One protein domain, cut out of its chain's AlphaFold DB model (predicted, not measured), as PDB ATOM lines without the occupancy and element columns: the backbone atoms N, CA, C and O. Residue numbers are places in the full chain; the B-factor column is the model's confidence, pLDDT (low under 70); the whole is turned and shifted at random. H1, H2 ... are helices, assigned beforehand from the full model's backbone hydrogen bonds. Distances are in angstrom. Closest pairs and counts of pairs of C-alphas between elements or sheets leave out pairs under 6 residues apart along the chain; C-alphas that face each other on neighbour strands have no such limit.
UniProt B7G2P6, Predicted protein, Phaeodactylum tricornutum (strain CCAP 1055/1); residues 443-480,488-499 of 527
ATOM      1  N   MET A 443     -37.987  20.780  92.301       85.31
ATOM      2  CA  MET A 443     -38.567  22.132  92.294       85.31
ATOM      3  C   MET A 443     -38.695  22.795  90.902       85.31
ATOM      4  O   MET A 443     -38.716  24.025  90.823       85.31
ATOM      5  N   LEU A 444     -38.777  22.031  89.804       84.62
ATOM      6  CA  LEU A 444     -38.826  22.587  88.437       84.62
ATOM      7  C   LEU A 444     -40.014  23.535  88.227       84.62
ATOM      8  O   LEU A 444     -39.829  24.665  87.779       84.62
ATOM      9  N   GLU A 445     -41.212  23.105  88.626       76.69
ATOM     10  CA  GLU A 445     -42.454  23.883  88.500       76.69
ATOM     11  C   GLU A 445     -42.350  25.243  89.214       76.69
ATOM     12  O   GLU A 445     -42.769  26.272  88.680       76.69
ATOM     13  N   ARG A 446     -41.731  25.263  90.405       81.50
ATOM     14  CA  ARG A 446     -41.564  26.474  91.220       81.50
ATOM     15  C   ARG A 446     -40.492  27.410  90.672       81.50
ATOM     16  O   ARG A 446     -40.618  28.621  90.820       81.50
ATOM     17  N   LYS A 447     -39.420  26.856  90.100       82.75
ATOM     18  CA  LYS A 447     -38.294  27.635  89.571       82.75
ATOM     19  C   LYS A 447     -38.622  28.291  88.235       82.75
ATOM     20  O   LYS A 447     -38.255  29.442  88.043       82.75
ATOM     21  N   LEU A 448     -39.286  27.568  87.332       82.69
ATOM     22  CA  LEU A 448     -39.594  28.083  85.999       82.69
ATOM     23  C   LEU A 448     -40.812  29.004  85.998       82.69
ATOM     24  O   LEU A 448     -40.780  29.996  85.287       82.69
ATOM     25  N   GLY A 449     -41.845  28.702  86.797       78.06
ATOM     26  CA  GLY A 449     -43.018  29.562  86.982       78.06
ATOM     27  C   GLY A 449     -43.710  29.962  85.674       78.06
ATOM     28  O   GLY A 449     -43.369  30.962  85.055       78.06
ATOM     29  N   THR A 450     -44.743  29.224  85.266       78.44
ATOM     30  CA  THR A 450     -45.468  29.500  84.012       78.44
ATOM     31  C   THR A 450     -46.952  29.771  84.246       78.44
ATOM     32  O   THR A 450     -47.561  29.236  85.178       78.44
ATOM     33  N   TRP A 451     -47.548  30.597  83.387       79.69
ATOM     34  CA  TRP A 451     -48.991  30.852  83.331       79.69
ATOM     35  C   TRP A 451     -49.711  29.943  82.331       79.69
ATOM     36  O   TRP A 451     -50.928  29.809  82.407       79.69
ATOM     37  N   ASP A 452     -48.968  29.297  81.433       80.19
ATOM     38  CA  ASP A 452     -49.526  28.387  80.439       80.19
ATOM     39  C   ASP A 452     -49.763  26.992  81.032       80.19
ATOM     40  O   ASP A 452     -48.856  26.375  81.598       80.19
ATOM     41  N   TRP A 453     -50.987  26.481  80.889       82.00
ATOM     42  CA  TRP A 453     -51.386  25.208  81.486       82.00
ATOM     43  C   TRP A 453     -50.660  24.019  80.847       82.00
ATOM     44  O   TRP A 453     -50.269  23.097  81.563       82.00
ATOM     45  N   SER A 454     -50.424  24.053  79.530       78.75
ATOM     46  CA  SER A 454     -49.790  22.946  78.805       78.75
ATOM     47  C   SER A 454     -48.329  22.783  79.228       78.75
ATOM     48  O   SER A 454     -47.858  21.680  79.506       78.75
ATOM     49  N   THR A 455     -47.642  23.908  79.422       79.19
ATOM     50  CA  THR A 455     -46.286  23.961  79.960       79.19
ATOM     51  C   THR A 455     -46.238  23.432  81.395       79.19
ATOM     52  O   THR A 455     -45.312  22.698  81.731       79.19
ATOM     53  N   ARG A 456     -47.235  23.735  82.246       78.50
ATOM     54  CA  ARG A 456     -47.303  23.159  83.607       78.50
ATOM     55  C   ARG A 456     -47.385  21.637  83.566       78.50
ATOM     56  O   ARG A 456     -46.609  20.984  84.254       78.50
ATOM     57  N   VAL A 457     -48.277  21.087  82.739       78.12
ATOM     58  CA  VAL A 457     -48.447  19.632  82.595       78.12
ATOM     59  C   VAL A 457     -47.154  18.979  82.105       78.12
ATOM     60  O   VAL A 457     -46.680  18.028  82.723       78.12
ATOM     61  N   ASN A 458     -46.532  19.532  81.062       82.00
ATOM     62  CA  ASN A 458     -45.271  19.016  80.526       82.00
ATOM     63  C   ASN A 458     -44.138  19.048  81.563       82.00
ATOM     64  O   ASN A 458     -43.395  18.075  81.694       82.00
ATOM     65  N   LEU A 459     -44.029  20.125  82.350       81.38
ATOM     66  CA  LEU A 459     -43.043  20.222  83.430       81.38
ATOM     67  C   LEU A 459     -43.292  19.206  84.545       81.38
ATOM     68  O   LEU A 459     -42.332  18.643  85.073       81.38
ATOM     69  N   SER A 460     -44.550  18.945  84.895       81.25
ATOM     70  CA  SER A 460     -44.889  17.917  85.879       81.25
ATOM     71  C   SER A 460     -44.533  16.519  85.379       81.25
ATOM     72  O   SER A 460     -43.913  15.765  86.128       81.25
ATOM     73  N   ILE A 461     -44.856  16.187  84.121       83.31
ATOM     74  CA  ILE A 461     -44.498  14.901  83.494       83.31
ATOM     75  C   ILE A 461     -42.980  14.731  83.473       83.31
ATOM     76  O   ILE A 461     -42.464  13.720  83.944       83.31
ATOM     77  N   PHE A 462     -42.249  15.743  83.005       86.50
ATOM     78  CA  PHE A 462     -40.791  15.712  83.007       86.50
ATOM     79  C   PHE A 462     -40.227  15.561  84.427       86.50
ATOM     80  O   PHE A 462     -39.337  14.748  84.665       86.50
ATOM     81  N   GLY A 463     -40.799  16.267  85.406       86.62
ATOM     82  CA  GLY A 463     -40.429  16.124  86.811       86.62
ATOM     83  C   GLY A 463     -40.665  14.713  87.361       86.62
ATOM     84  O   GLY A 463     -39.838  14.217  88.122       86.62
ATOM     85  N   ILE A 464     -41.756  14.049  86.966       84.75
ATOM     86  CA  ILE A 464     -42.033  12.647  87.319       84.75
ATOM     87  C   ILE A 464     -40.973  11.723  86.714       84.75
ATOM     88  O   ILE A 464     -40.446  10.875  87.431       84.75
ATOM     89  N   ILE A 465     -40.615  11.916  85.441       87.75
ATOM     90  CA  ILE A 465     -39.582  11.122  84.762       87.75
ATOM     91  C   ILE A 465     -38.248  11.250  85.502       87.75
ATOM     92  O   ILE A 465     -37.681  10.240  85.900       87.75
ATOM     93  N   VAL A 466     -37.787  12.474  85.774       89.94
ATOM     94  CA  VAL A 466     -36.504  12.729  86.455       89.94
ATOM     95  C   VAL A 466     -36.457  12.101  87.854       89.94
ATOM     96  O   VAL A 466     -35.451  11.499  88.242       89.94
ATOM     97  N   VAL A 467     -37.541  12.207  88.630       87.12
ATOM     98  CA  VAL A 467     -37.626  11.557  89.949       87.12
ATOM     99  C   VAL A 467     -37.656  10.031  89.807       87.12
ATOM    100  O   VAL A 467     -36.976   9.344  90.569       87.12
ATOM    101  N   GLY A 468     -38.385   9.497  88.825       85.62
ATOM    102  CA  GLY A 468     -38.417   8.070  88.508       85.62
ATOM    103  C   GLY A 468     -37.038   7.519  88.138       85.62
ATOM    104  O   GLY A 468     -36.627   6.494  88.679       85.62
ATOM    105  N   THR A 469     -36.283   8.238  87.302       87.44
ATOM    106  CA  THR A 469     -34.905   7.887  86.933       87.44
ATOM    107  C   THR A 469     -33.994   7.852  88.156       87.44
ATOM    108  O   THR A 469     -33.249   6.890  88.320       87.44
ATOM    109  N   TRP A 470     -34.089   8.839  89.057       85.69
ATOM    110  CA  TRP A 470     -33.342   8.823  90.321       85.69
ATOM    111  C   TRP A 470     -33.663   7.583  91.167       85.69
ATOM    112  O   TRP A 470     -32.760   6.916  91.670       85.69
ATOM    113  N   LEU A 471     -34.947   7.249  91.322       84.25
ATOM    114  CA  LEU A 471     -35.358   6.088  92.110       84.25
ATOM    115  C   LEU A 471     -34.835   4.782  91.504       84.25
ATOM    116  O   LEU A 471     -34.333   3.940  92.249       84.25
ATOM    117  N   ALA A 472     -34.897   4.630  90.181       84.19
ATOM    118  CA  ALA A 472     -34.327   3.483  89.482       84.19
ATOM    119  C   ALA A 472     -32.802   3.413  89.673       84.19
ATOM    120  O   ALA A 472     -32.283   2.402  90.146       84.19
ATOM    121  N   TYR A 473     -32.097   4.517  89.411       83.88
ATOM    122  CA  TYR A 473     -30.648   4.629  89.574       83.88
ATOM    123  C   TYR A 473     -30.195   4.268  90.993       83.88
ATOM    124  O   TYR A 473     -29.323   3.416  91.163       83.88
ATOM    125  N   SER A 474     -30.822   4.857  92.016       82.56
ATOM    126  CA  SER A 474     -30.477   4.619  93.423       82.56
ATOM    127  C   SER A 474     -30.622   3.148  93.831       82.56
ATOM    128  O   SER A 474     -29.806   2.624  94.588       82.56
ATOM    129  N   GLN A 475     -31.625   2.452  93.285       80.75
ATOM    130  CA  GLN A 475     -31.851   1.037  93.563       80.75
ATOM    131  C   GLN A 475     -30.850   0.147  92.828       80.75
ATOM    132  O   GLN A 475     -30.295  -0.763  93.442       80.75
ATOM    133  N   CYS A 476     -30.573   0.429  91.552       80.81
ATOM    134  CA  CYS A 476     -29.606  -0.325  90.753       80.81
ATOM    135  C   CYS A 476     -28.166  -0.183  91.264       80.81
ATOM    136  O   CYS A 476     -27.374  -1.113  91.146       80.81
ATOM    137  N   THR A 477     -27.817   0.970  91.832       79.38
ATOM    138  CA  THR A 477     -26.454   1.267  92.308       79.38
ATOM    139  C   THR A 477     -26.231   0.945  93.784       79.38
ATOM    140  O   THR A 477     -25.099   1.014  94.262       79.38
ATOM    141  N   GLY A 478     -27.288   0.594  94.523       69.69
ATOM    142  CA  GLY A 478     -27.205   0.317  95.959       69.69
ATOM    143  C   GLY A 478     -26.878   1.545  96.817       69.69
ATOM    144  O   GLY A 478     -26.525   1.389  97.992       69.69
ATOM    145  N   ILE A 479     -26.999   2.757  96.262       67.06
ATOM    146  CA  ILE A 479     -26.804   4.011  96.995       67.06
ATOM    147  C   ILE A 479     -27.812   4.052  98.151       67.06
ATOM    148  O   ILE A 479     -29.018   3.895  97.967       67.06
ATOM    149  N   GLY A 480     -27.292   4.193  99.373       56.72
ATOM    150  CA  GLY A 480     -28.075   4.138 100.611       56.72
ATOM    151  C   GLY A 480     -28.194   2.758 101.273       56.72
ATOM    152  O   GLY A 480     -28.781   2.679 102.351       56.72
ATOM    153  N   LYS A 488     -26.379  12.326  96.930       84.75
ATOM    154  CA  LYS A 488     -27.679  12.883  97.288       84.75
ATOM    155  C   LYS A 488     -28.505  13.054  96.025       84.75
ATOM    156  O   LYS A 488     -27.998  13.421  94.973       84.75
ATOM    157  N   GLN A 489     -29.818  12.926  96.174       85.94
ATOM    158  CA  GLN A 489     -30.793  13.151  95.102       85.94
ATOM    159  C   GLN A 489     -30.569  14.468  94.328       85.94
ATOM    160  O   GLN A 489     -30.758  14.527  93.119       85.94
ATOM    161  N   LYS A 490     -30.153  15.538  95.020       87.81
ATOM    162  CA  LYS A 490     -29.852  16.841  94.405       87.81
ATOM    163  C   LYS A 490     -28.582  16.818  93.544       87.81
ATOM    164  O   LYS A 490     -28.532  17.522  92.536       87.81
ATOM    165  N   ASP A 491     -27.579  16.050  93.955       88.88
ATOM    166  CA  ASP A 491     -26.302  15.947  93.250       88.88
ATOM    167  C   ASP A 491     -26.526  15.210  91.926       88.88
ATOM    168  O   ASP A 491     -26.183  15.742  90.873       88.88
ATOM    169  N   PHE A 492     -27.290  14.112  91.968       90.75
ATOM    170  CA  PHE A 492     -27.748  13.402  90.773       90.75
ATOM    171  C   PHE A 492     -28.501  14.315  89.795       90.75
ATOM    172  O   PHE A 492     -28.230  14.303  88.600       90.75
ATOM    173  N   TYR A 493     -29.430  15.153  90.277       91.50
ATOM    174  CA  TYR A 493     -30.139  16.096  89.400       91.50
ATOM    175  C   TYR A 493     -29.222  17.131  88.755       91.50
ATOM    176  O   TYR A 493     -29.509  17.581  87.650       91.50
ATOM    177  N   SER A 494     -28.154  17.524  89.447       90.50
ATOM    178  CA  SER A 494     -27.190  18.486  88.919       90.50
ATOM    179  C   SER A 494     -26.346  17.833  87.822       90.50
ATOM    180  O   SER A 494     -26.275  18.379  86.728       90.50
ATOM    181  N   ALA A 495     -25.834  16.623  88.068       90.19
ATOM    182  CA  ALA A 495     -25.099  15.842  87.072       90.19
ATOM    183  C   ALA A 495     -25.961  15.513  85.841       90.19
ATOM    184  O   ALA A 495     -25.542  15.733  84.709       90.19
ATOM    185  N   LEU A 496     -27.212  15.081  86.050       91.31
ATOM    186  CA  LEU A 496     -28.152  14.824  84.958       91.31
ATOM    187  C   LEU A 496     -28.417  16.087  84.129       91.31
ATOM    188  O   LEU A 496     -28.530  16.009  82.910       91.31
ATOM    189  N   ALA A 497     -28.538  17.252  84.768       90.31
ATOM    190  CA  ALA A 497     -28.735  18.504  84.046       90.31
ATOM    191  C   ALA A 497     -27.514  18.864  83.185       90.31
ATOM    192  O   ALA A 497     -27.701  19.276  82.044       90.31
ATOM    193  N   GLU A 498     -26.297  18.686  83.704       89.56
ATOM    194  CA  GLU A 498     -25.055  18.891  82.944       89.56
ATOM    195  C   GLU A 498     -25.000  17.963  81.720       89.56
ATOM    196  O   GLU A 498     -24.831  18.435  80.596       89.56
ATOM    197  N   GLU A 499     -25.267  16.668  81.906       90.06
ATOM    198  CA  GLU A 499     -25.271  15.695  80.805       90.06
ATOM    199  C   GLU A 499     -26.363  15.970  79.762       90.06
ATOM    200  O   GLU A 499     -26.139  15.779  78.567       90.06
TER     201      GLU A 499
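This is residues 443 to 480 and 488 to 499 of the 527 residues of the protein "Predicted protein" of Phaeodactylum tricornutum (strain CCAP 1055/1) (UniProt B7G2P6). One long, straight helix, H2, makes the length of the domain, with two shorter helices set along one side of it and away from each other: small H1, where the chain folds back beside the first part of H2, and H3, set crosswise beside residues 466 to 470. The printed part has 50 residues with three named helices, in the order H1, H2, H3, and no named strand; its class is all helix. The whole is loose, with a radius of gyration of the C-alphas of 12.6 A, and its outline is a rod spanning 39 by 18 by 16 A.

H2, residues 453 to 477, touches both other helices. H1, residues 444 to 448, touches H2 at residues 456 to 463 alone; the closest C-alphas are those of Glu 445 and Leu 459, 6.3 A apart. H3, residues 489 to 499, only just touches H2, with 3 pairs of C-alphas within 8 A, and does so at residues 466 to 470 of H2 alone. The closest C-alphas of H2 and H3 are those of Trp 470 and Gln 489, 6.9 A apart. The lines of H2 and H3 are about perpendicular at 72 degrees, only just beyond steep. H1 and H3 are apart. In H1, H2 and H3 every O i to N i+4 pair is within hydrogen-bond range.

H2 is 36.2 A long from C-alpha 453 at (-51.386, 25.208, 81.486) to C-alpha 477 at (-26.454, 1.267, 92.308). H3 is 15.5 A long and ends at C-alpha 499, (-25.271, 15.695, 80.805). H1 has five residues and is 6.1 A long.

The C-alphas farthest apart, those of Trp 451 and Gly 478, are 39.6 A apart. The link from H1 to H2 is tight. The link from H2 to H3 runs across the cut: residues 481 to 487 are not printed, and C-alphas 480 and 488 are 9.4 A apart. The mean pLDDT of the printed part is 83.1, and residues 478 to 480 are under 70.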